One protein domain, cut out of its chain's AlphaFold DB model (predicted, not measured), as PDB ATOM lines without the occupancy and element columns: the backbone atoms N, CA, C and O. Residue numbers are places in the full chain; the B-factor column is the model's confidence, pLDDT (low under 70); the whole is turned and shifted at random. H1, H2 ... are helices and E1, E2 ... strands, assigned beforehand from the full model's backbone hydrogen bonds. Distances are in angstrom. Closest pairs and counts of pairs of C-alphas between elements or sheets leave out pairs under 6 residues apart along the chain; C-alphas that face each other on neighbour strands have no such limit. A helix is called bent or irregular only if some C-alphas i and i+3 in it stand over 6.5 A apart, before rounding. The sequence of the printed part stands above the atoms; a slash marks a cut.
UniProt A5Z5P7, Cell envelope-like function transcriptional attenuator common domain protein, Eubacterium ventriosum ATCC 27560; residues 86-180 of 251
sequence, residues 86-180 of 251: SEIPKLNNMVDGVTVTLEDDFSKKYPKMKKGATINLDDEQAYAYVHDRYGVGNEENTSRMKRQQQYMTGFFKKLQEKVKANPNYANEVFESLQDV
ATOM      1  N   SER A  86      44.339  -1.719  11.971       93.81
ATOM      2  CA  SER A  86      45.359  -1.161  12.875       93.81
ATOM      3  C   SER A  86      44.791  -0.627  14.190       93.81
ATOM      4  O   SER A  86      45.531  -0.531  15.165       93.81
ATOM      5  N   GLU A  87      43.491  -0.323  14.238       95.81
ATOM      6  CA  GLU A  87      42.809   0.201  15.421       95.81
ATOM      7  C   GLU A  87      42.240  -0.904  16.330       95.81
ATOM      8  O   GLU A  87      41.756  -0.609  17.423       95.81
ATOM      9  N   ILE A  88      42.326  -2.184  15.939       96.00
ATOM     10  CA  ILE A  88      41.912  -3.319  16.789       96.00
ATOM     11  C   ILE A  88      42.622  -3.313  18.160       96.00
ATOM     12  O   ILE A  88      41.918  -3.440  19.161       96.00
ATOM     13  N   PRO A  89      43.954  -3.108  18.254       96.88
ATOM     14  CA  PRO A  89      44.655  -2.857  19.516       96.88
ATOM     15  C   PRO A  89      43.961  -1.827  20.415       96.88
ATOM     16  O   PRO A  89      43.703  -2.081  21.587       96.88
ATOM     17  N   LYS A  90      43.595  -0.673  19.846       96.06
ATOM     18  CA  LYS A  90      42.956   0.428  20.570       96.06
ATOM     19  C   LYS A  90      41.550   0.047  21.049       96.06
ATOM     20  O   LYS A  90      41.216   0.309  22.201       96.06
ATOM     21  N   LEU A  91      40.759  -0.622  20.206       95.31
ATOM     22  CA  LEU A  91      39.444  -1.154  20.584       95.31
ATOM     23  C   LEU A  91      39.538  -2.185  21.716       95.31
ATOM     24  O   LEU A  91      38.758  -2.128  22.664       95.31
ATOM     25  N   ASN A  92      40.489  -3.116  21.624       97.44
ATOM     26  CA  ASN A  92      40.705  -4.150  22.633       97.44
ATOM     27  C   ASN A  92      41.058  -3.527  23.989       97.44
ATOM     28  O   ASN A  92      40.466  -3.884  25.010       97.44
ATOM     29  N   ASN A  93      41.961  -2.545  23.979       96.94
ATOM     30  CA  ASN A  93      42.403  -1.838  25.171       96.94
ATOM     31  C   ASN A  93      41.253  -1.136  25.908       96.94
ATOM     32  O   ASN A  93      41.147  -1.250  27.127       96.94
ATOM     33  N   MET A  94      40.349  -0.471  25.176       95.38
ATOM     34  CA  MET A  94      39.195   0.229  25.759       95.38
ATOM     35  C   MET A  94      38.336  -0.702  26.624       95.38
ATOM     36  O   MET A  94      37.874  -0.335  27.702       95.38
ATOM     37  N   VAL A  95      38.165  -1.951  26.202       95.69
ATOM     38  CA  VAL A  95      37.320  -2.919  26.912       95.69
ATOM     39  C   VAL A  95      38.080  -3.804  27.914       95.69
ATOM     40  O   VAL A  95      37.527  -4.794  28.394       95.69
ATOM     41  N   ASP A  96      39.317  -3.431  28.268       96.44
ATOM     42  CA  ASP A  96      40.261  -4.192  29.109       96.44
ATOM     43  C   ASP A  96      40.598  -5.594  28.559       96.44
ATOM     44  O   ASP A  96      40.861  -6.551  29.300       96.44
ATOM     45  N   GLY A  97      40.585  -5.723  27.235       97.38
ATOM     46  CA  GLY A  97      40.836  -6.967  26.528       97.38
ATOM     47  C   GLY A  97      39.605  -7.856  26.358       97.38
ATOM     48  O   GLY A  97      38.656  -7.862  27.151       97.38
ATOM     49  N   VAL A  98      39.637  -8.644  25.285       98.12
ATOM     50  CA  VAL A  98      38.581  -9.594  24.938       98.12
ATOM     51  C   VAL A  98      39.015 -11.015  25.275       98.12
ATOM     52  O   VAL A  98      40.069 -11.486  24.853       98.12
ATOM     53  N   THR A  99      38.173 -11.733  26.018       97.25
ATOM     54  CA  THR A  99      38.401 -13.149  26.323       97.25
ATOM     55  C   THR A  99      37.838 -14.032  25.213       97.25
ATOM     56  O   THR A  99      36.645 -13.963  24.923       97.25
ATOM     57  N   VAL A 100      38.678 -14.892  24.635       96.44
ATOM     58  CA  VAL A 100      38.296 -15.848  23.581       96.44
ATOM     59  C   VAL A 100      38.795 -17.254  23.906       96.44
ATOM     60  O   VAL A 100      39.778 -17.418  24.630       96.44
ATOM     61  N   THR A 101      38.144 -18.267  23.334       95.88
ATOM     62  CA  THR A 101      38.644 -19.648  23.322       95.88
ATOM     63  C   THR A 101      39.209 -19.948  21.942       95.88
ATOM     64  O   THR A 101      38.499 -19.899  20.945       95.88
ATOM     65  N   LEU A 102      40.502 -20.248  21.867       93.94
ATOM     66  CA  LEU A 102      41.208 -20.375  20.596       93.94
ATOM     67  C   LEU A 102      40.824 -21.671  19.864       93.94
ATOM     68  O   LEU A 102      41.179 -22.764  20.297       93.94
ATOM     69  N   GLU A 103      40.138 -21.567  18.726       91.94
ATOM     70  CA  GLU A 103      39.834 -22.726  17.864       91.94
ATOM     71  C   GLU A 103      40.999 -23.123  16.944       91.94
ATOM     72  O   GLU A 103      41.107 -24.282  16.522       91.94
ATOM     73  N   ASP A 104      41.899 -22.175  16.693       90.19
ATOM     74  CA  ASP A 104      43.090 -22.325  15.867       90.19
ATOM     75  C   ASP A 104      44.356 -22.100  16.695       90.19
ATOM     76  O   ASP A 104      44.338 -21.435  17.734       90.19
ATOM     77  N   ASP A 105      45.464 -22.681  16.240       91.25
ATOM     78  CA  ASP A 105      46.753 -22.554  16.909       91.25
ATOM     79  C   ASP A 105      47.571 -21.406  16.304       91.25
ATOM     80  O   ASP A 105      47.841 -21.392  15.103       91.25
ATOM     81  N   PHE A 106      47.982 -20.462  17.149       91.88
ATOM     82  CA  PHE A 106      48.815 -19.310  16.790       91.88
ATOM     83  C   PHE A 106      50.212 -19.400  17.424       91.88
ATOM     84  O   PHE A 106      51.024 -18.475  17.310       91.88
ATOM     85  N   SER A 107      50.525 -20.514  18.092       91.19
ATOM     86  CA  SER A 107      51.689 -20.649  18.970       91.19
ATOM     87  C   SER A 107      53.032 -20.562  18.257       91.19
ATOM     88  O   SER A 107      54.039 -20.275  18.903       91.19
ATOM     89  N   LYS A 108      53.046 -20.718  16.925       88.81
ATOM     90  CA  LYS A 108      54.227 -20.472  16.084       88.81
ATOM     91  C   LYS A 108      54.761 -19.045  16.229       88.81
ATOM     92  O   LYS A 108      55.973 -18.861  16.228       88.81
ATOM     93  N   LYS A 109      53.865 -18.059  16.328       88.06
ATOM     94  CA  LYS A 109      54.213 -16.637  16.471       88.06
ATOM     95  C   LYS A 109      53.947 -16.127  17.888       88.06
ATOM     96  O   LYS A 109      54.738 -15.350  18.408       88.06
ATOM     97  N   TYR A 110      52.894 -16.628  18.538       90.62
ATOM     98  CA  TYR A 110      52.458 -16.188  19.864       90.62
ATOM     99  C   TYR A 110      52.383 -17.377  20.831       90.62
ATOM    100  O   TYR A 110      51.329 -17.999  20.950       90.62
ATOM    101  N   PRO A 111      53.455 -17.708  21.576       91.19
ATOM    102  CA  PRO A 111      53.569 -18.962  22.337       91.19
ATOM    103  C   PRO A 111      52.435 -19.267  23.333       91.19
ATOM    104  O   PRO A 111      52.221 -20.427  23.696       91.19
ATOM    105  N   LYS A 112      51.720 -18.233  23.797       90.75
ATOM    106  CA  LYS A 112      50.576 -18.341  24.717       90.75
ATOM    107  C   LYS A 112      49.253 -18.666  24.010       90.75
ATOM    108  O   LYS A 112      48.331 -19.147  24.660       90.75
ATOM    109  N   MET A 113      49.162 -18.446  22.699       94.56
ATOM    110  CA  MET A 113      47.947 -18.636  21.909       94.56
ATOM    111  C   MET A 113      47.867 -20.053  21.322       94.56
ATOM    112  O   MET A 113      47.996 -20.269  20.115       94.56
ATOM    113  N   LYS A 114      47.683 -21.039  22.200       94.88
ATOM    114  CA  LYS A 114      47.545 -22.453  21.824       94.88
ATOM    115  C   LYS A 114      46.088 -22.816  21.578       94.88
ATOM    116  O   LYS A 114      45.210 -22.354  22.308       94.88
ATOM    117  N   LYS A 115      45.836 -23.712  20.623       94.31
ATOM    118  CA  LYS A 115      44.480 -24.222  20.380       94.31
ATOM    119  C   LYS A 115      43.867 -24.805  21.663       94.31
ATOM    120  O   LYS A 115      44.515 -25.554  22.392       94.31
ATOM    121  N   GLY A 116      42.609 -24.461  21.924       95.31
ATOM    122  CA  GLY A 116      41.828 -24.858  23.094       95.31
ATOM    123  C   GLY A 116      42.043 -23.988  24.335       95.31
ATOM    124  O   GLY A 116      41.295 -24.133  25.298       95.31
ATOM    125  N   ALA A 117      43.025 -23.081  24.340       95.81
ATOM    126  CA  ALA A 117      43.224 -22.173  25.462       95.81
ATOM    127  C   ALA A 117      42.159 -21.068  25.466       95.81
ATOM    128  O   ALA A 117      41.866 -20.472  24.428       95.81
ATOM    129  N   THR A 118      41.627 -20.765  26.650       97.19
ATOM    130  CA  THR A 118      40.838 -19.555  26.892       97.19
ATOM    131  C   THR A 118      41.759 -18.483  27.451       97.19
ATOM    132  O   THR A 118      42.339 -18.664  28.523       97.19
ATOM    133  N   ILE A 119      41.919 -17.383  26.720       96.81
ATOM    134  CA  ILE A 119      42.828 -16.296  27.089       96.81
ATOM    135  C   ILE A 119      42.132 -14.947  26.955       96.81
ATOM    136  O   ILE A 119      41.276 -14.772  26.089       96.81
ATOM    137  N   ASN A 120      42.517 -13.996  27.805       97.62
ATOM    138  CA  ASN A 120      42.222 -12.587  27.582       97.62
ATOM    139  C   ASN A 120      43.286 -12.031  26.641       97.62
ATOM    140  O   ASN A 120      44.464 -12.035  27.002       97.62
ATOM    141  N   LEU A 121      42.874 -11.621  25.445       97.88
ATOM    142  CA  LEU A 121      43.776 -11.115  24.421       97.88
ATOM    143  C   LEU A 121      44.370  -9.780  24.875       97.88
ATOM    144  O   LEU A 121      43.639  -8.857  25.249       97.88
ATOM    145  N   ASP A 122      45.695  -9.680  24.823       96.94
ATOM    146  CA  ASP A 122      46.351  -8.375  24.775       96.94
ATOM    147  C   ASP A 122      46.180  -7.735  23.387       96.94
ATOM    148  O   ASP A 122      45.622  -8.337  22.468       96.94
ATOM    149  N   ASP A 123      46.630  -6.496  23.239       97.31
ATOM    150  CA  ASP A 123      46.350  -5.687  22.054       97.31
ATOM    151  C   ASP A 123      47.005  -6.249  20.775       97.31
ATOM    152  O   ASP A 123      46.402  -6.221  19.698       97.31
ATOM    153  N   GLU A 124      48.206  -6.829  20.884       95.75
ATOM    154  CA  GLU A 124      48.895  -7.479  19.761       95.75
ATOM    155  C   GLU A 124      48.216  -8.806  19.395       95.75
ATOM    156  O   GLU A 124      47.974  -9.095  18.218       95.75
ATOM    157  N   GLN A 125      47.845  -9.598  20.406       96.56
ATOM    158  CA  GLN A 125      47.105 -10.842  20.223       96.56
ATOM    159  C   GLN A 125      45.722 -10.592  19.620       96.56
ATOM    160  O   GLN A 125      45.285 -11.377  18.783       96.56
ATOM    161  N   ALA A 126      45.043  -9.507  20.000       97.06
ATOM    162  CA  ALA A 126      43.751  -9.117  19.445       97.06
ATOM    163  C   ALA A 126      43.854  -8.809  17.951       97.06
ATOM    164  O   ALA A 126      43.084  -9.358  17.159       97.06
ATOM    165  N   TYR A 127      44.851  -8.012  17.550       95.50
ATOM    166  CA  TYR A 127      45.126  -7.761  16.137       95.50
ATOM    167  C   TYR A 127      45.369  -9.072  15.383       95.50
ATOM    168  O   TYR A 127      44.684  -9.361  14.403       95.50
ATOM    169  N   ALA A 128      46.292  -9.902  15.873       94.00
ATOM    170  CA  ALA A 128      46.638 -11.165  15.232       94.00
ATOM    171  C   ALA A 128      45.438 -12.113  15.116       94.00
ATOM    172  O   ALA A 128      45.217 -12.722  14.073       94.00
ATOM    173  N   TYR A 129      44.630 -12.212  16.169       95.00
ATOM    174  CA  TYR A 129      43.477 -13.100  16.217       95.00
ATOM    175  C   TYR A 129      42.408 -12.730  15.174       95.00
ATOM    176  O   TYR A 129      41.843 -13.615  14.523       95.00
ATOM    177  N   VAL A 130      42.170 -11.429  14.982       93.62
ATOM    178  CA  VAL A 130      41.181 -10.879  14.038       93.62
ATOM    179  C   VAL A 130      41.713 -10.840  12.597       93.62
ATOM    180  O   VAL A 130      40.949 -11.072  11.652       93.62
ATOM    181  N   HIS A 131      43.003 -10.546  12.417       91.00
ATOM    182  CA  HIS A 131      43.612 -10.259  11.117       91.00
ATOM    183  C   HIS A 131      44.292 -11.474  10.466       91.00
ATOM    184  O   HIS A 131      44.061 -11.747   9.280       91.00
ATOM    185  N   ASP A 132      45.124 -12.203  11.218       86.75
ATOM    186  CA  ASP A 132      46.051 -13.176  10.642       86.75
ATOM    187  C   ASP A 132      45.289 -14.348   9.999       86.75
ATOM    188  O   ASP A 132      44.339 -14.915  10.553       86.75
ATOM    189  N   ARG A 133      45.725 -14.704   8.787       78.62
ATOM    190  CA  ARG A 133      45.191 -15.818   7.986       78.62
ATOM    191  C   ARG A 133      46.243 -16.887   7.716       78.62
ATOM    192  O   ARG A 133      45.950 -18.071   7.827       78.62
ATOM    193  N   TYR A 134      47.444 -16.468   7.328       72.44
ATOM    194  CA  TYR A 134      48.508 -17.373   6.907       72.44
ATOM    195  C   TYR A 134      49.137 -18.085   8.103       72.44
ATOM    196  O   TYR A 134      49.491 -17.447   9.094       72.44
ATOM    197  N   GLY A 135      49.301 -19.404   8.005       65.56
ATOM    198  CA  GLY A 135      49.854 -20.230   9.073       65.56
ATOM    199  C   GLY A 135      48.902 -20.496  10.242       65.56
ATOM    200  O   GLY A 135      49.363 -21.037  11.250       65.56
ATOM    201  N   VAL A 136      47.615 -20.147  10.111       74.06
ATOM    202  CA  VAL A 136      46.574 -20.290  11.141       74.06
ATOM    203  C   VAL A 136      45.391 -21.090  10.590       74.06
ATOM    204  O   VAL A 136      44.796 -20.730   9.573       74.06
ATOM    205  N   GLY A 137      44.997 -22.149  11.299       75.62
ATOM    206  CA  GLY A 137      43.821 -22.949  10.945       75.62
ATOM    207  C   GLY A 137      43.936 -23.600   9.563       75.62
ATOM    208  O   GLY A 137      44.971 -24.174   9.228       75.62
ATOM    209  N   ASN A 138      42.863 -23.523   8.771       76.12
ATOM    210  CA  ASN A 138      42.832 -23.984   7.376       76.12
ATOM    211  C   ASN A 138      43.195 -22.879   6.364       76.12
ATOM    212  O   ASN A 138      43.043 -23.094   5.167       76.12
ATOM    213  N   GLU A 139      43.622 -21.704   6.840       79.38
ATOM    214  CA  GLU A 139      43.945 -20.511   6.042       79.38
ATOM    215  C   GLU A 139      42.795 -19.973   5.165       79.38
ATOM    216  O   GLU A 139      42.972 -19.017   4.406       79.38
ATOM    217  N   GLU A 140      41.587 -20.525   5.293       80.19
ATOM    218  CA  GLU A 140      40.410 -20.047   4.582       80.19
ATOM    219  C   GLU A 140      39.824 -18.809   5.263       80.19
ATOM    220  O   GLU A 140      39.896 -18.622   6.484       80.19
ATOM    221  N   ASN A 141      39.150 -17.973   4.471       81.38
ATOM    222  CA  ASN A 141      38.440 -16.817   5.008       81.38
ATOM    223  C   ASN A 141      37.355 -17.216   6.027       81.38
ATOM    224  O   ASN A 141      37.129 -16.495   6.993       81.38
ATOM    225  N   THR A 142      36.734 -18.384   5.863       83.00
ATOM    226  CA  THR A 142      35.701 -18.921   6.764       83.00
ATOM    227  C   THR A 142      36.219 -19.132   8.190       83.00
ATOM    228  O   THR A 142      35.534 -18.794   9.154       83.00
ATOM    229  N   SER A 143      37.452 -19.623   8.352       85.19
ATOM    230  CA  SER A 143      38.104 -19.759   9.661       85.19
ATOM    231  C   SER A 143      38.365 -18.388  10.295       85.19
ATOM    232  O   SER A 143      38.064 -18.182  11.472       85.19
ATOM    233  N   ARG A 144      38.825 -17.404   9.509       90.06
ATOM    234  CA  ARG A 144      39.007 -16.027   9.996       90.06
ATOM    235  C   ARG A 144      37.687 -15.365  10.392       90.06
ATOM    236  O   ARG A 144      37.636 -14.712  11.429       90.06
ATOM    237  N   MET A 145      36.619 -15.572   9.624       91.56
ATOM    238  CA  MET A 145      35.290 -15.047   9.947       91.56
ATOM    239  C   MET A 145      34.810 -15.525  11.317       91.56
ATOM    240  O   MET A 145      34.339 -14.700  12.095       91.56
ATOM    241  N   LYS A 146      35.011 -16.805  11.657       91.25
ATOM    242  CA  LYS A 146      34.679 -17.337  12.990       91.25
ATOM    243  C   LYS A 146      35.437 -16.629  14.109       91.25
ATOM    244  O   LYS A 146      34.840 -16.259  15.115       91.25
ATOM    245  N   ARG A 147      36.738 -16.383  13.933       93.94
ATOM    246  CA  ARG A 147      37.533 -15.627  14.918       93.94
ATOM    247  C   ARG A 147      37.043 -14.192  15.063       93.94
ATOM    248  O   ARG A 147      36.891 -13.707  16.180       93.94
ATOM    249  N   GLN A 148      36.727 -13.537  13.948       94.38
ATOM    250  CA  GLN A 148      36.137 -12.198  13.950       94.38
ATOM    251  C   GLN A 148      34.789 -12.182  14.693       94.38
ATOM    252  O   GLN A 148      34.562 -11.289  15.504       94.38
ATOM    253  N   GLN A 149      33.926 -13.189  14.507       93.31
ATOM    254  CA  GLN A 149      32.676 -13.325  15.269       93.31
ATOM    255  C   GLN A 149      32.921 -13.503  16.765       93.31
ATOM    256  O   GLN A 149      32.288 -12.819  17.567       93.31
ATOM    257  N   GLN A 150      33.836 -14.398  17.150       94.81
ATOM    258  CA  GLN A 150      34.172 -14.621  18.558       94.81
ATOM    259  C   GLN A 150      34.700 -13.345  19.211       94.81
ATOM    260  O   GLN A 150      34.236 -12.969  20.288       94.81
ATOM    261  N   TYR A 151      35.614 -12.646  18.532       96.12
ATOM    262  CA  TYR A 151      36.150 -11.378  19.007       96.12
ATOM    263  C   TYR A 151      35.048 -10.325  19.156       96.12
ATOM    264  O   TYR A 151      34.908  -9.750  20.230       96.12
ATOM    265  N   MET A 152      34.217 -10.110  18.129       94.19
ATOM    266  CA  MET A 152      33.156  -9.099  18.178       94.19
ATOM    267  C   MET A 152      32.089  -9.416  19.226       94.19
ATOM    268  O   MET A 152      31.625  -8.512  19.916       94.19
ATOM    269  N   THR A 153      31.748 -10.692  19.412       92.25
ATOM    270  CA  THR A 153      30.827 -11.130  20.471       92.25
ATOM    271  C   THR A 153      31.389 -10.794  21.853       92.25
ATOM    272  O   THR A 153      30.696 -10.217  22.693       92.25
ATOM    273  N   GLY A 154      32.665 -11.115  22.094       94.25
ATOM    274  CA  GLY A 154      33.340 -10.786  23.346       94.25
ATOM    275  C   GLY A 154      33.499  -9.276  23.559       94.25
ATOM    276  O   GLY A 154      33.239  -8.784  24.657       94.25
ATOM    277  N   PHE A 155      33.850  -8.539  22.505       94.62
ATOM    278  CA  PHE A 155      33.958  -7.082  22.511       94.62
ATOM    279  C   PHE A 155      32.624  -6.421  22.867       94.62
ATOM    280  O   PHE A 155      32.575  -5.633  23.808       94.62
ATOM    281  N   PHE A 156      31.524  -6.770  22.187       90.25
ATOM    282  CA  PHE A 156      30.212  -6.183  22.472       90.25
ATOM    283  C   PHE A 156      29.736  -6.498  23.885       90.25
ATOM    284  O   PHE A 156      29.213  -5.609  24.556       90.25
ATOM    285  N   LYS A 157      29.979  -7.714  24.384       90.62
ATOM    286  CA  LYS A 157      29.668  -8.068  25.772       90.62
ATOM    287  C   LYS A 157      30.429  -7.185  26.767       90.62
ATOM    288  O   LYS A 157      29.825  -6.638  27.688       90.62
ATOM    289  N   LYS A 158      31.738  -7.006  26.574       93.50
ATOM    290  CA  LYS A 158      32.555  -6.138  27.432       93.50
ATOM    291  C   LYS A 158      32.147  -4.668  27.328       93.50
ATOM    292  O   LYS A 158      32.052  -3.980  28.342       93.50
ATOM    293  N   LEU A 159      31.851  -4.193  26.120       91.25
ATOM    294  CA  LEU A 159      31.354  -2.840  25.896       91.25
ATOM    295  C   LEU A 159      30.022  -2.619  26.626       91.25
ATOM    296  O   LEU A 159      29.858  -1.605  27.296       91.25
ATOM    297  N   GLN A 160      29.098  -3.582  26.577       88.69
ATOM    298  CA  GLN A 160      27.844  -3.534  27.335       88.69
ATOM    299  C   GLN A 160      28.080  -3.496  28.851       88.69
ATOM    300  O   GLN A 160      27.383  -2.769  29.554       88.69
ATOM    301  N   GLU A 161      29.049  -4.254  29.377       91.69
ATOM    302  CA  GLU A 161      29.429  -4.203  30.797       91.69
ATOM    303  C   GLU A 161      29.930  -2.803  31.193       91.69
ATOM    304  O   GLU A 161      29.490  -2.255  32.207       91.69
ATOM    305  N   LYS A 162      30.775  -2.184  30.360       92.56
ATOM    306  CA  LYS A 162      31.258  -0.810  30.566       92.56
ATOM    307  C   LYS A 162      30.127   0.219  30.478       92.56
ATOM    308  O   LYS A 162      30.045   1.088  31.339       92.56
ATOM    309  N   VAL A 163      29.217   0.081  29.511       90.31
ATOM    310  CA  VAL A 163      28.040   0.959  29.351       90.31
ATOM    311  C   VAL A 163      27.073   0.838  30.532       90.31
ATOM    312  O   VAL A 163      26.525   1.838  30.986       90.31
ATOM    313  N   LYS A 164      26.885  -0.364  31.091       88.81
ATOM    314  CA  LYS A 164      26.080  -0.555  32.312       88.81
ATOM    315  C   LYS A 164      26.676   0.171  33.520       88.81
ATOM    316  O   LYS A 164      25.923   0.630  34.372       88.81
ATOM    317  N   ALA A 165      28.004   0.267  33.599       91.19
ATOM    318  CA  ALA A 165      28.697   0.994  34.660       91.19
ATOM    319  C   ALA A 165      28.743   2.515  34.411       91.19
ATOM    320  O   ALA A 165      28.609   3.296  35.349       91.19
ATOM    321  N   ASN A 166      28.909   2.929  33.154       91.75
ATOM    322  CA  ASN A 166      28.901   4.316  32.701       91.75
ATOM    323  C   ASN A 166      28.074   4.426  31.403       91.75
ATOM    324  O   ASN A 166      28.593   4.106  30.332       91.75
ATOM    325  N   PRO A 167      26.823   4.923  31.456       88.00
ATOM    326  CA  PRO A 167      25.965   5.040  30.274       88.00
ATOM    327  C   PRO A 167      26.557   5.864  29.119       88.00
ATOM    328  O   PRO A 167      26.182   5.650  27.969       88.00
ATOM    329  N   ASN A 168      27.504   6.769  29.399       90.19
ATOM    330  CA  ASN A 168      28.173   7.580  28.379       90.19
ATOM    331  C   ASN A 168      29.355   6.868  27.706       90.19
ATOM    332  O   ASN A 168      29.889   7.376  26.724       90.19
ATOM    333  N   TYR A 169      29.751   5.684  28.177       93.25
ATOM    334  CA  TYR A 169      30.978   5.025  27.732       93.25
ATOM    335  C   TYR A 169      31.007   4.724  26.227       93.25
ATOM    336  O   TYR A 169      32.043   4.846  25.582       93.25
ATOM    337  N   ALA A 170      29.865   4.375  25.626       91.06
ATOM    338  CA  ALA A 170      29.797   4.154  24.179       91.06
ATOM    339  C   ALA A 170      30.057   5.438  23.371       91.06
ATOM    340  O   ALA A 170      30.674   5.382  22.308       91.06
ATOM    341  N   ASN A 171      29.619   6.589  23.888       92.00
ATOM    342  CA  ASN A 171      29.888   7.887  23.279       92.00
ATOM    343  C   ASN A 171      31.371   8.254  23.430       92.00
ATOM    344  O   ASN A 171      31.978   8.681  22.457       92.00
ATOM    345  N   GLU A 172      31.970   7.996  24.598       93.62
ATOM    346  CA  GLU A 172      33.411   8.192  24.834       93.62
ATOM    347  C   GLU A 172      34.263   7.357  23.860       93.62
ATOM    348  O   GLU A 172      35.215   7.864  23.265       93.62
ATOM    349  N   VAL A 173      33.892   6.089  23.635       92.94
ATOM    350  CA  VAL A 173      34.545   5.224  22.637       92.94
ATOM    351  C   VAL A 173      34.406   5.818  21.236       92.94
ATOM    352  O   VAL A 173      35.408   5.946  20.534       92.94
ATOM    353  N   PHE A 174      33.197   6.222  20.836       93.69
ATOM    354  CA  PHE A 174      32.953   6.816  19.520       93.69
ATOM    355  C   PHE A 174      33.781   8.089  19.292       93.69
ATOM    356  O   PHE A 174      34.463   8.198  18.274       93.69
ATOM    357  N   GLU A 175      33.786   9.013  20.255       93.38
ATOM    358  CA  GLU A 175      34.563  10.257  20.202       93.38
ATOM    359  C   GLU A 175      36.069   9.978  20.113       93.38
ATOM    360  O   GLU A 175      36.769  10.559  19.285       93.38
ATOM    361  N   SER A 176      36.576   9.021  20.893       94.12
ATOM    362  CA  SER A 176      38.004   8.673  20.894       94.12
ATOM    363  C   SER A 176      38.508   8.061  19.578       94.12
ATOM    364  O   SER A 176      39.722   7.997  19.345       94.12
ATOM    365  N   LEU A 177      37.596   7.575  18.733       94.75
ATOM    366  CA  LEU A 177      37.880   6.939  17.447       94.75
ATOM    367  C   LEU A 177      37.512   7.828  16.256       94.75
ATOM    368  O   LEU A 177      37.739   7.434  15.114       94.75
ATOM    369  N   GLN A 178      36.984   9.028  16.496       93.12
ATOM    370  CA  GLN A 178      36.489   9.903  15.439       93.12
ATOM    371  C   GLN A 178      37.583  10.255  14.418       93.12
ATOM    372  O   GLN A 178      37.332  10.182  13.222       93.12
ATOM    373  N   ASP A 179      38.812  10.518  14.870       93.88
ATOM    374  CA  ASP A 179      39.934  10.893  13.991       93.88
ATOM    375  C   ASP A 179      40.486   9.732  13.147       93.88
ATOM    376  O   ASP A 179      41.217   9.947  12.179       93.88
ATOM    377  N   VAL A 180      40.177   8.489  13.527       95.19
ATOM    378  CA  VAL A 180      40.683   7.273  12.864       95.19
ATOM    379  C   VAL A 180      39.590   6.487  12.139       95.19
ATOM    380  O   VAL A 180      39.896   5.489  11.482       95.19
TER     381      VAL A 180
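What this domain is: This is residues 86 to 180 of the 251 residues of the protein "Cell envelope-like function transcriptional attenuator common domain protein" of Eubacterium ventriosum ATCC 27560 (UniProt A5Z5P7). One long helix, H3, makes the long axis of an elongated body, and smaller parts gather along one side of it: H2 and strand E1 pack on H3, E2 pairs with E1, and H1 packs on H2. H4 folds back from the last residues of H3, while the unnamed loop of residues 102 to 117 lies toward the end where H3 begins. The printed part has 95 residues with four named helices and two named strands, in the order H1, E1, E2, H2, H3, H4; the two strands form a small antiparallel sheet, and the class is mostly helix. It is compact, with a radius of gyration of the C-alphas of 13.9 A and spans of 40 by 26 by 22 A.

How they stand to each other: Begin at H1, residues 86 to 94, and compare it with H2, residues 123 to 131: they touch, closest at the C-alphas of Pro 89 and Asp 123, 4.2 A apart, and run opposite ways at a steep tilt of 52 degrees. Next find E1, residues 99 to 101, and E2, residues 118 to 120, an antiparallel hairpin at 157 degrees, where N 100 and O 119 are within hydrogen-bond range at 3.0 A, as are N 119 and O 100 at 3.0 A. Now look at H3, residues 141 to 165; its closest C-alpha to E1 is that of Gly 154, 6.3 A from that of Thr 99. H2 and H3 form a helical hairpin, opposite ways at a steep tilt of 44 degrees; H3 touches H2 with residues 144 to 151 alone, the closest C-alphas being those of Val 130 and Gln 148, 5.2 A apart. H1 and H3 are close but not clearly touching, with the C-alphas of Asn 92 and Phe 155 closest at 7.4 A. Last comes H4, residues 169 to 176, which H3 touches with residues 159 to 163 alone, at a steep tilt of 64 degrees; the closest C-alphas are those of Val 163 and Tyr 169, 5.3 A apart. H2 and H4 are apart. In H2, H3 and H4 every O i to N i+4 pair is within hydrogen-bond range; in H1 4 of 5 are.

Where its parts are: Find C-alpha 86 at (45.359, -1.161, 12.875), where H1 begins; H1 is 14.4 A long and only just irregular, with C-alphas 86 and 89 6.9 A apart. E1 is 7.2 A long, E2 7.1 A and H2 12.2 A. H3 runs 35.9 A from C-alpha 141 at (38.440, -16.817, 5.008). H4, 10.5 A long, ends at C-alpha 176 at (38.004, 8.673, 20.894).

The domain as a whole: The two C-alphas farthest apart are those of Gly 135 and Pro 167, at 40.7 A. The printed part has no cut. The link from E1 to E2 is long, with 16 residues. The mean pLDDT of the printed part is 91.8, and residue 135 is under 70.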